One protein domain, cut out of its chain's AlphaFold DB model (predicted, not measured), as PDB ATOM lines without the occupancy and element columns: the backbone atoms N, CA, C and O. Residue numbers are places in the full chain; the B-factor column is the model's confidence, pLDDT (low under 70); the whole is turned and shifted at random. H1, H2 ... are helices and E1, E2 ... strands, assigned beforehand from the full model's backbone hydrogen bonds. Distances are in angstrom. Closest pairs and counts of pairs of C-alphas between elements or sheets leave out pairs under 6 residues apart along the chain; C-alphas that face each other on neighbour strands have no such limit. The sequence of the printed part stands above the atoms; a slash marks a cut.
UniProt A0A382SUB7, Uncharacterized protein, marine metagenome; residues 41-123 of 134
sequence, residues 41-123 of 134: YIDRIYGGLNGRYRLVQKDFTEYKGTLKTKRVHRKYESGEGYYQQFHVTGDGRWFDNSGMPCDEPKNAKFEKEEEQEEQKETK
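This is residues 41 to 123 of the 134 residues of an uncharacterized protein of marine metagenome (UniProt A0A382SUB7). A short hairpin, E1 and E2, is followed by a long two-stranded hairpin, E3 and E4, that runs through the middle of the model; the chain then folds back in a long link, and residues 113 to 123 of helix H1 stick out as an arm. The printed part has 83 residues with four named strands and one named helix, in the order E1 E2 E3 E4 H1. Each hairpin is an antiparallel sheet of two strands. The class is mixed, helices and strands, with under half of the residues, 39, in named elements. The whole is loose, with a radius of gyration of the C-alphas of 15.0 A and spans of 47 by 34 by 25 A.

E1, residues 44 to 47, and E2, residues 53 to 56, form an antiparallel hairpin at 153 degrees, with N 46 and O 54 2.8 A apart, within hydrogen-bond range. E3, residues 67 to 75, and E4, residues 81 to 89, form another at 156 degrees, with N 70 and O 86 at 2.8 A, within hydrogen-bond range. The closest C-alphas of E2 and E3 are those of Tyr 53 and Leu 67, 7.6 A apart. E1 and E4 are only just apart, at 8.4 A. Residues 94 to 95 pair antiparallel with residues 87 to 88 of E4 and with residues 101 to 102. H1, residues 111 to 123, comes closest to E3 at the C-alphas of Glu 111 and Arg 71, 6.1 A apart; 8 of its 9 O i to N i+4 pairs are within hydrogen-bond range.

E1 begins at C-alpha 44 (19.048, 7.101, 36.985). E3 measures 25.7 A, E4 26.0 A and H1 18.9 A, ending at C-alpha 123 (25.892, -33.785, 34.495).

The two farthest C-alphas, those of Tyr 41 and Lys 123, are 49.3 A apart. The printed part has no cut. The link from E4 to H1 is long, 21 residues. Confidence is under 70 at residues 107 to 109 and 111 to 120.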
ATOM      1  N   TYR A  41      20.011  15.545  42.826       93.69
ATOM      2  CA  TYR A  41      20.162  14.706  41.641       93.69
ATOM      3  C   TYR A  41      20.694  13.329  42.016       93.69
ATOM      4  O   TYR A  41      21.594  13.198  42.849       93.69
ATOM      5  N   ILE A  42      20.150  12.303  41.370       94.75
ATOM      6  CA  ILE A  42      20.557  10.910  41.562       94.75
ATOM      7  C   ILE A  42      21.011  10.289  40.246       94.75
ATOM      8  O   ILE A  42      20.749  10.802  39.157       94.75
ATOM      9  N   ASP A  43      21.682   9.151  40.365       94.94
ATOM     10  CA  ASP A  43      21.949   8.278  39.235       94.94
ATOM     11  C   ASP A  43      20.637   7.611  38.799       94.94
ATOM     12  O   ASP A  43      19.918   7.063  39.634       94.94
ATOM     13  N   ARG A  44      20.307   7.652  37.503       94.06
ATOM     14  CA  ARG A  44      19.048   7.101  36.985       94.06
ATOM     15  C   ARG A  44      19.225   6.427  35.634       94.06
ATOM     16  O   ARG A  44      19.855   6.971  34.723       94.06
ATOM     17  N   ILE A  45      18.633   5.244  35.493       94.12
ATOM     18  CA  ILE A  45      18.573   4.536  34.215       94.12
ATOM     19  C   ILE A  45      17.340   4.980  33.434       94.12
ATOM     20  O   ILE A  45      16.229   5.024  33.954       94.12
ATOM     21  N   TYR A  46      17.540   5.242  32.148       90.88
ATOM     22  CA  TYR A  46      16.483   5.474  31.179       90.88
ATOM     23  C   TYR A  46      16.493   4.359  30.143       90.88
ATOM     24  O   TYR A  46      17.514   4.103  29.497       90.88
ATOM     25  N   GLY A  47      15.345   3.707  29.979       86.44
ATOM     26  CA  GLY A  47      15.103   2.796  28.868       86.44
ATOM     27  C   GLY A  47      14.785   3.574  27.593       86.44
ATOM     28  O   GLY A  47      13.977   4.502  27.603       86.44
ATOM     29  N   GLY A  48      15.428   3.206  26.489       75.31
ATOM     30  CA  GLY A  48      15.081   3.658  25.147       75.31
ATOM     31  C   GLY A  48      14.152   2.672  24.437       75.31
ATOM     32  O   GLY A  48      14.132   1.483  24.749       75.31
ATOM     33  N   LEU A  49      13.448   3.159  23.410       71.62
ATOM     34  CA  LEU A  49      12.532   2.381  22.555       71.62
ATOM     35  C   LEU A  49      13.152   1.103  21.957       71.62
ATOM     36  O   LEU A  49      12.438   0.154  21.663       71.62
ATOM     37  N   ASN A  50      14.479   1.053  21.824       79.38
ATOM     38  CA  ASN A  50      15.198  -0.063  21.205       79.38
ATOM     39  C   ASN A  50      15.786  -1.043  22.239       79.38
ATOM     40  O   ASN A  50      16.785  -1.702  21.954       79.38
ATOM     41  N   GLY A  51      15.266  -1.057  23.473       74.38
ATOM     42  CA  GLY A  51      15.792  -1.886  24.566       74.38
ATOM     43  C   GLY A  51      17.198  -1.491  25.036       74.38
ATOM     44  O   GLY A  51      17.836  -2.219  25.792       74.38
ATOM     45  N   ARG A  52      17.705  -0.337  24.581       83.56
ATOM     46  CA  ARG A  52      18.976   0.227  25.036       83.56
ATOM     47  C   ARG A  52      18.735   1.034  26.295       83.56
ATOM     48  O   ARG A  52      17.900   1.933  26.296       83.56
ATOM     49  N   TYR A  53      19.493   0.731  27.334       89.50
ATOM     50  CA  TYR A  53      19.443   1.447  28.597       89.50
ATOM     51  C   TYR A  53      20.624   2.405  28.687       89.50
ATOM     52  O   TYR A  53      21.752   2.035  28.360       89.50
ATOM     53  N   ARG A  54      20.360   3.627  29.142       91.88
ATOM     54  CA  ARG A  54      21.380   4.627  29.450       91.88
ATOM     55  C   ARG A  54      21.316   4.971  30.926       91.88
ATOM     56  O   ARG A  54      20.245   5.314  31.414       91.88
ATOM     57  N   LEU A  55      22.458   4.964  31.598       93.56
ATOM     58  CA  LEU A  55      22.587   5.487  32.952       93.56
ATOM     59  C   LEU A  55      23.101   6.930  32.895       93.56
ATOM     60  O   LEU A  55      24.202   7.181  32.406       93.56
ATOM     61  N   VAL A  56      22.292   7.865  33.390       94.00
ATOM     62  CA  VAL A  56      22.697   9.257  33.621       94.00
ATOM     63  C   VAL A  56      23.083   9.390  35.083       94.00
ATOM     64  O   VAL A  56      22.324   8.988  35.965       94.00
ATOM     65  N   GLN A  57      24.268   9.924  35.334       93.00
ATOM     66  CA  GLN A  57      24.809  10.099  36.672       93.00
ATOM     67  C   GLN A  57      24.319  11.412  37.297       93.00
ATOM     68  O   GLN A  57      23.840  12.312  36.604       93.00
ATOM     69  N   LYS A  58      24.453  11.541  38.619       92.50
ATOM     70  CA  LYS A  58      24.059  12.743  39.375       92.50
ATOM     71  C   LYS A  58      24.698  14.045  38.872       92.50
ATOM     72  O   LYS A  58      24.134  15.111  39.067       92.50
ATOM     73  N   ASP A  59      25.865  13.955  38.236       91.12
ATOM     74  CA  ASP A  59      26.610  15.074  37.646       91.12
ATOM     75  C   ASP A  59      26.229  15.343  36.178       91.12
ATOM     76  O   ASP A  59      26.919  16.081  35.477       91.12
ATOM     77  N   PHE A  60      25.131  14.738  35.712       89.44
ATOM     78  CA  PHE A  60      24.598  14.818  34.348       89.44
ATOM     79  C   PHE A  60      25.460  14.149  33.276       89.44
ATOM     80  O   PHE A  60      25.151  14.256  32.085       89.44
ATOM     81  N   THR A  61      26.509  13.425  33.665       91.38
ATOM     82  CA  THR A  61      27.310  12.650  32.718       91.38
ATOM     83  C   THR A  61      26.639  11.321  32.378       91.38
ATOM     84  O   THR A  61      25.816  10.784  33.123       91.38
ATOM     85  N   GLU A  62      26.966  10.783  31.206       92.25
ATOM     86  CA  GLU A  62      26.524   9.455  30.790       92.25
ATOM     87  C   GLU A  62      27.556   8.408  31.219       92.25
ATOM     88  O   GLU A  62      28.739   8.504  30.879       92.25
ATOM     89  N   TYR A  63      27.098   7.390  31.946       94.19
ATOM     90  CA  TYR A  63      27.952   6.296  32.390       94.19
ATOM     91  C   TYR A  63      28.397   5.434  31.203       94.19
ATOM     92  O   TYR A  63      27.577   4.943  30.428       94.19
ATOM     93  N   LYS A  64      29.710   5.208  31.089       94.06
ATOM     94  CA  LYS A  64      30.334   4.487  29.960       94.06
ATOM     95  C   LYS A  64      30.623   3.012  30.236       94.06
ATOM     96  O   LYS A  64      31.100   2.307  29.350       94.06
ATOM     97  N   GLY A  65      30.413   2.555  31.468       92.94
ATOM     98  CA  GLY A  65      30.661   1.166  31.832       92.94
ATOM     99  C   GLY A  65      29.556   0.227  31.347       92.94
ATOM    100  O   GLY A  65      28.536   0.637  30.797       92.94
ATOM    101  N   THR A  66      29.748  -1.067  31.583       91.88
ATOM    102  CA  THR A  66      28.754  -2.079  31.215       91.88
ATOM    103  C   THR A  66      27.519  -1.981  32.102       91.88
ATOM    104  O   THR A  66      27.637  -1.843  33.321       91.88
ATOM    105  N   LEU A  67      26.349  -2.131  31.486       92.69
ATOM    106  CA  LEU A  67      25.074  -2.290  32.165       92.69
ATOM    107  C   LEU A  67      24.502  -3.667  31.823       92.69
ATOM    108  O   LEU A  67      24.319  -3.999  30.651       92.69
ATOM    109  N   LYS A  68      24.265  -4.491  32.842       91.44
ATOM    110  CA  LYS A  68      23.722  -5.843  32.690       91.44
ATOM    111  C   LYS A  68      22.305  -5.881  33.230       91.44
ATOM    112  O   LYS A  68      22.039  -5.381  34.317       91.44
ATOM    113  N   THR A  69      21.416  -6.530  32.497       90.94
ATOM    114  CA  THR A  69      20.071  -6.834  32.979       90.94
ATOM    115  C   THR A  69      20.086  -8.175  33.704       90.94
ATOM    116  O   THR A  69      20.631  -9.156  33.192       90.94
ATOM    117  N   LYS A  70      19.491  -8.212  34.894       89.81
ATOM    118  CA  LYS A  70      19.257  -9.420  35.687       89.81
ATOM    119  C   LYS A  70      17.764  -9.550  35.968       89.81
ATOM    120  O   LYS A  70      17.075  -8.546  36.127       89.81
ATOM    121  N   ARG A  71      17.263 -10.780  36.026       89.06
ATOM    122  CA  ARG A  71      15.872 -11.075  36.383       89.06
ATOM    123  C   ARG A  71      15.859 -11.953  37.619       89.06
ATOM    124  O   ARG A  71      16.699 -12.839  37.758       89.06
ATOM    125  N   VAL A  72      14.934 -11.643  38.515       87.56
ATOM    126  CA  VAL A  72      14.740 -12.336  39.783       87.56
ATOM    127  C   VAL A  72      13.324 -12.867  39.812       87.56
ATOM    128  O   VAL A  72      12.382 -12.094  39.628       87.56
ATOM    129  N   HIS A  73      13.173 -14.162  40.069       87.06
ATOM    130  CA  HIS A  73      11.862 -14.744  40.299       87.06
ATOM    131  C   HIS A  73      11.386 -14.418  41.722       87.06
ATOM    132  O   HIS A  73      12.085 -14.662  42.707       87.06
ATOM    133  N   ARG A  74      10.196 -13.830  41.839       84.69
ATOM    134  CA  ARG A  74       9.543 -13.465  43.100       84.69
ATOM    135  C   ARG A  74       8.133 -14.027  43.131       84.69
ATOM    136  O   ARG A  74       7.584 -14.390  42.099       84.69
ATOM    137  N   LYS A  75       7.542 -14.099  44.320       85.94
ATOM    138  CA  LYS A  75       6.150 -14.517  44.504       85.94
ATOM    139  C   LYS A  75       5.352 -13.383  45.123       85.94
ATOM    140  O   LYS A  75       5.861 -12.677  45.994       85.94
ATOM    141  N   TYR A  76       4.123 -13.207  44.660       84.56
ATOM    142  CA  TYR A  76       3.133 -12.387  45.343       84.56
ATOM    143  C   TYR A  76       2.652 -13.083  46.620       84.56
ATOM    144  O   TYR A  76       2.815 -14.293  46.783       84.56
ATOM    145  N   GLU A  77       1.989 -12.332  47.499       86.31
ATOM    146  CA  GLU A  77       1.302 -12.898  48.669       86.31
ATOM    147  C   GLU A  77       0.208 -13.903  48.267       86.31
ATOM    148  O   GLU A  77      -0.050 -14.859  48.993       86.31
ATOM    149  N   SER A  78      -0.379 -13.745  47.074       86.88
ATOM    150  CA  SER A  78      -1.343 -14.683  46.479       86.88
ATOM    151  C   SER A  78      -0.731 -16.022  46.038       86.88
ATOM    152  O   SER A  78      -1.466 -16.935  45.670       86.88
ATOM    153  N   GLY A  79       0.600 -16.150  46.045       84.19
ATOM    154  CA  GLY A  79       1.330 -17.353  45.641       84.19
ATOM    155  C   GLY A  79       1.732 -17.411  44.163       84.19
ATOM    156  O   GLY A  79       2.567 -18.246  43.810       84.19
ATOM    157  N   GLU A  80       1.213 -16.522  43.311       89.88
ATOM    158  CA  GLU A  80       1.620 -16.428  41.903       89.88
ATOM    159  C   GLU A  80       3.051 -15.876  41.772       89.88
ATOM    160  O   GLU A  80       3.444 -14.933  42.468       89.88
ATOM    161  N   GLY A  81       3.850 -16.493  40.897       87.50
ATOM    162  CA  GLY A  81       5.230 -16.100  40.620       87.50
ATOM    163  C   GLY A  81       5.330 -15.048  39.517       87.50
ATOM    164  O   GLY A  81       4.574 -15.075  38.551       87.50
ATOM    165  N   TYR A  82       6.288 -14.132  39.630       88.38
ATOM    166  CA  TYR A  82       6.608 -13.155  38.593       88.38
ATOM    167  C   TYR A  82       8.111 -12.897  38.520       88.38
ATOM    168  O   TYR A  82       8.848 -13.059  39.492       88.38
ATOM    169  N   TYR A  83       8.569 -12.445  37.357       88.25
ATOM    170  CA  TYR A  83       9.951 -12.023  37.167       88.25
ATOM    171  C   TYR A  83      10.069 -10.514  37.322       88.25
ATOM    172  O   TYR A  83       9.468  -9.754  36.561       88.25
ATOM    173  N   GLN A  84      10.894 -10.079  38.266       88.81
ATOM    174  CA  GLN A  84      11.280  -8.685  38.404       88.81
ATOM    175  C   GLN A  84      12.619  -8.444  37.711       88.81
ATOM    176  O   GLN A  84      13.598  -9.151  37.956       88.81
ATOM    177  N   GLN A  85      12.660  -7.437  36.843       90.94
ATOM    178  CA  GLN A  85      13.870  -7.013  36.157       90.94
ATOM    179  C   GLN A  85      14.642  -5.989  36.996       90.94
ATOM    180  O   GLN A  85      14.059  -5.070  37.567       90.94
ATOM    181  N   PHE A  86      15.959  -6.149  37.019       92.81
ATOM    182  CA  PHE A  86      16.918  -5.236  37.619       92.81
ATOM    183  C   PHE A  86      18.051  -4.959  36.636       92.81
ATOM    184  O   PHE A  86      18.343  -5.758  35.739       92.81
ATOM    185  N   HIS A  87      18.733  -3.844  36.845       93.75
ATOM    186  CA  HIS A  87      19.933  -3.481  36.116       93.75
ATOM    187  C   HIS A  87      21.097  -3.326  37.083       93.75
ATOM    188  O   HIS A  87      20.959  -2.713  38.135       93.75
ATOM    189  N   VAL A  88      22.248  -3.879  36.713       94.38
ATOM    190  CA  VAL A  88      23.476  -3.792  37.497       94.38
ATOM    191  C   VAL A  88      24.596  -3.232  36.635       94.38
ATOM    192  O   VAL A  88      24.818  -3.668  35.498       94.38
ATOM    193  N   THR A  89      25.290  -2.233  37.153       95.31
ATOM    194  CA  THR A  89      26.472  -1.654  36.514       95.31
ATOM    195  C   THR A  89      27.708  -2.518  36.766       95.31
ATOM    196  O   THR A  89      27.760  -3.318  37.697       95.31
ATOM    197  N   GLY A  90      28.746  -2.351  35.944       92.12
ATOM    198  CA  GLY A  90      30.035  -3.028  36.146       92.12
ATOM    199  C   GLY A  90      30.712  -2.744  37.497       92.12
ATOM    200  O   GLY A  90      31.497  -3.569  37.948       92.12
ATOM    201  N   ASP A  91      30.387  -1.621  38.143       92.62
ATOM    202  CA  ASP A  91      30.865  -1.243  39.481       92.62
ATOM    203  C   ASP A  91      29.944  -1.713  40.629       92.62
ATOM    204  O   ASP A  91      30.229  -1.436  41.789       92.62
ATOM    205  N   GLY A  92      28.867  -2.453  40.328       92.00
ATOM    206  CA  GLY A  92      28.030  -3.124  41.329       92.00
ATOM    207  C   GLY A  92      26.839  -2.323  41.866       92.00
ATOM    208  O   GLY A  92      26.189  -2.784  42.800       92.00
ATOM    209  N   ARG A  93      26.504  -1.160  41.293       95.00
ATOM    210  CA  ARG A  93      25.271  -0.431  41.643       95.00
ATOM    211  C   ARG A  93      24.052  -1.108  41.023       95.00
ATOM    212  O   ARG A  93      24.079  -1.493  39.851       95.00
ATOM    213  N   TRP A  94      22.982  -1.213  41.803       95.19
ATOM    214  CA  TRP A  94      21.731  -1.838  41.394       95.19
ATOM    215  C   TRP A  94      20.647  -0.803  41.139       95.19
ATOM    216  O   TRP A  94      20.560   0.224  41.813       95.19
ATOM    217  N   PHE A  95      19.821  -1.099  40.145       95.25
ATOM    218  CA  PHE A  95      18.687  -0.285  39.763       95.25
ATOM    219  C   PHE A  95      17.477  -1.175  39.502       95.25
ATOM    220  O   PHE A  95      17.600  -2.258  38.919       95.25
ATOM    221  N   ASP A  96      16.308  -0.709  39.915       93.00
ATOM    222  CA  ASP A  96      15.048  -1.400  39.684       93.00
ATOM    223  C   ASP A  96      14.561  -1.264  38.228       93.00
ATOM    224  O   ASP A  96      15.190  -0.627  37.376       93.00
ATOM    225  N   ASN A  97      13.406  -1.863  37.927       90.19
ATOM    226  CA  ASN A  97      12.804  -1.821  36.590       90.19
ATOM    227  C   ASN A  97      12.383  -0.403  36.145       90.19
ATOM    228  O   ASN A  97      12.208  -0.147  34.958       90.19
ATOM    229  N   SER A  98      12.213   0.527  37.087       89.88
ATOM    230  CA  SER A  98      11.920   1.939  36.807       89.88
ATOM    231  C   SER A  98      13.190   2.783  36.643       89.88
ATOM    232  O   SER A  98      13.109   3.993  36.408       89.88
ATOM    233  N   GLY A  99      14.359   2.147  36.749       91.75
ATOM    234  CA  GLY A  99      15.668   2.768  36.639       91.75
ATOM    235  C   GLY A  99      16.084   3.553  37.877       91.75
ATOM    236  O   GLY A  99      16.997   4.376  37.780       91.75
ATOM    237  N   MET A 100      15.428   3.324  39.016       93.81
ATOM    238  CA  MET A 100      15.762   3.948  40.294       93.81
ATOM    239  C   MET A 100      16.861   3.158  41.001       93.81
ATOM    240  O   MET A 100      16.827   1.929  40.958       93.81
ATOM    241  N   PRO A 101      17.821   3.827  41.664       94.81
ATOM    242  CA  PRO A 101      18.842   3.145  42.444       94.81
ATOM    243  C   PRO A 101      18.187   2.366  43.589       94.81
ATOM    244  O   PRO A 101      17.304   2.880  44.277       94.81
ATOM    245  N   CYS A 102      18.618   1.125  43.784       94.12
ATOM    246  CA  CYS A 102      18.104   0.240  44.819       94.12
ATOM    247  C   CYS A 102      19.226  -0.607  45.420       94.12
ATOM    248  O   CYS A 102      20.315  -0.719  44.854       94.12
ATOM    249  N   ASP A 103      18.942  -1.241  46.554       92.56
ATOM    250  CA  ASP A 103      19.828  -2.261  47.104       92.56
ATOM    251  C   ASP A 103      19.783  -3.538  46.258       92.56
ATOM    252  O   ASP A 103      18.812  -3.813  45.542       92.56
ATOM    253  N   GLU A 104      20.828  -4.354  46.383       90.44
ATOM    254  CA  GLU A 104      20.832  -5.696  45.817       90.44
ATOM    255  C   GLU A 104      19.646  -6.508  46.377       90.44
ATOM    256  O   GLU A 104      19.436  -6.557  47.599       90.44
ATOM    257  N   PRO A 105      18.836  -7.146  45.515       85.75
ATOM    258  CA  PRO A 105      17.675  -7.893  45.966       85.75
ATOM    259  C   PRO A 105      18.091  -9.099  46.825       85.75
ATOM    260  O   PRO A 105      18.613 -10.092  46.328       85.75
ATOM    261  N   LYS A 106      17.801  -9.029  48.130       75.69
ATOM    262  CA  LYS A 106      18.010 -10.130  49.086       75.69
ATOM    263  C   LYS A 106      17.121 -11.328  48.714       75.69
ATOM    264  O   LYS A 106      15.945 -11.138  48.404       75.69
ATOM    265  N   ASN A 107      17.668 -12.544  48.775       63.69
ATOM    266  CA  ASN A 107      17.004 -13.821  48.438       63.69
ATOM    267  C   ASN A 107      16.654 -14.018  46.950       63.69
ATOM    268  O   ASN A 107      15.758 -14.792  46.616       63.69
ATOM    269  N   ALA A 108      17.341 -13.316  46.052       60.88
ATOM    270  CA  ALA A 108      17.160 -13.484  44.621       60.88
ATOM    271  C   ALA A 108      17.880 -14.739  44.113       60.88
ATOM    272  O   ALA A 108      19.106 -14.786  44.125       60.88
ATOM    273  N   LYS A 109      17.130 -15.723  43.608       64.19
ATOM    274  CA  LYS A 109      17.684 -16.658  42.627       64.19
ATOM    275  C   LYS A 109      17.647 -15.972  41.265       64.19
ATOM    276  O   LYS A 109      16.590 -15.501  40.830       64.19
ATOM    277  N   PHE A 110      18.808 -15.816  40.644       71.94
ATOM    278  CA  PHE A 110      18.913 -15.187  39.334       71.94
ATOM    279  C   PHE A 110      18.779 -16.249  38.240       71.94
ATOM    280  O   PHE A 110      19.412 -17.294  38.317       71.94
ATOM    281  N   GLU A 111      18.032 -15.939  37.178       65.19
ATOM    282  CA  GLU A 111      17.721 -16.865  36.066       65.19
ATOM    283  C   GLU A 111      18.982 -17.551  35.480       65.19
ATOM    284  O   GLU A 111      18.989 -18.743  35.199       65.19
ATOM    285  N   LYS A 112      20.112 -16.829  35.393       60.59
ATOM    286  CA  LYS A 112      21.392 -17.379  34.892       60.59
ATOM    287  C   LYS A 112      22.132 -18.294  35.869       60.59
ATOM    288  O   LYS A 112      23.025 -19.020  35.440       60.59
ATOM    289  N   GLU A 113      21.858 -18.182  37.162       59.50
ATOM    290  CA  GLU A 113      22.441 -19.053  38.187       59.50
ATOM    291  C   GLU A 113      21.655 -20.366  38.254       59.50
ATOM    292  O   GLU A 113      22.273 -21.426  38.291       59.50
ATOM    293  N   GLU A 114      20.326 -20.306  38.118       58.88
ATOM    294  CA  GLU A 114      19.449 -21.486  38.070       58.88
ATOM    295  C   GLU A 114      19.772 -22.399  36.872       58.88
ATOM    296  O   GLU A 114      20.011 -23.589  37.060       58.88
ATOM    297  N   GLU A 115      19.924 -21.847  35.660       60.91
ATOM    298  CA  GLU A 115      20.320 -22.635  34.475       60.91
ATOM    299  C   GLU A 115      21.682 -23.335  34.648       60.91
ATOM    300  O   GLU A 115      21.910 -24.428  34.126       60.91
ATOM    301  N   GLN A 116      22.624 -22.705  35.358       60.34
ATOM    302  CA  GLN A 116      23.950 -23.280  35.593       60.34
ATOM    303  C   GLN A 116      23.937 -24.359  36.674       60.34
ATOM    304  O   GLN A 116      24.734 -25.296  36.595       60.34
ATOM    305  N   GLU A 117      23.081 -24.228  37.685       63.38
ATOM    306  CA  GLU A 117      22.878 -25.243  38.718       63.38
ATOM    307  C   GLU A 117      22.200 -26.488  38.136       63.38
ATOM    308  O   GLU A 117      22.750 -27.580  38.278       63.38
ATOM    309  N   GLU A 118      21.120 -26.331  37.365       63.16
ATOM    310  CA  GLU A 118      20.426 -27.454  36.712       63.16
ATOM    311  C   GLU A 118      21.350 -28.232  35.761       63.16
ATOM    312  O   GLU A 118      21.377 -29.465  35.756       63.16
ATOM    313  N   GLN A 119      22.184 -27.532  34.986       66.06
ATOM    314  CA  GLN A 119      23.157 -28.183  34.103       66.06
ATOM    315  C   GLN A 119      24.255 -28.935  34.867       66.06
ATOM    316  O   GLN A 119      24.751 -29.954  34.378       66.06
ATOM    317  N   LYS A 120      24.674 -28.445  36.040       69.88
ATOM    318  CA  LYS A 120      25.654 -29.141  36.890       69.88
ATOM    319  C   LYS A 120      25.040 -30.381  37.527       69.88
ATOM    320  O   LYS A 120      25.680 -31.427  37.516       69.88
ATOM    321  N   GLU A 121      23.814 -30.271  38.024       72.44
ATOM    322  CA  GLU A 121      23.078 -31.373  38.642       72.44
ATOM    323  C   GLU A 121      22.799 -32.491  37.627       72.44
ATOM    324  O   GLU A 121      23.074 -33.657  37.898       72.44
ATOM    325  N   THR A 122      22.397 -32.141  36.400       70.62
ATOM    326  CA  THR A 122      22.176 -33.113  35.314       70.62
ATOM    327  C   THR A 122      23.460 -33.870  34.955       70.62
ATOM    328  O   THR A 122      23.458 -35.098  34.891       70.62
ATOM    329  N   LYS A 123      24.588 -33.162  34.793       79.69
ATOM    330  CA  LYS A 123      25.892 -33.785  34.495       79.69
ATOM    331  C   LYS A 123      26.398 -34.668  35.631       79.69
ATOM    332  O   LYS A 123      27.048 -35.678  35.372       79.69
TER     333      LYS A 123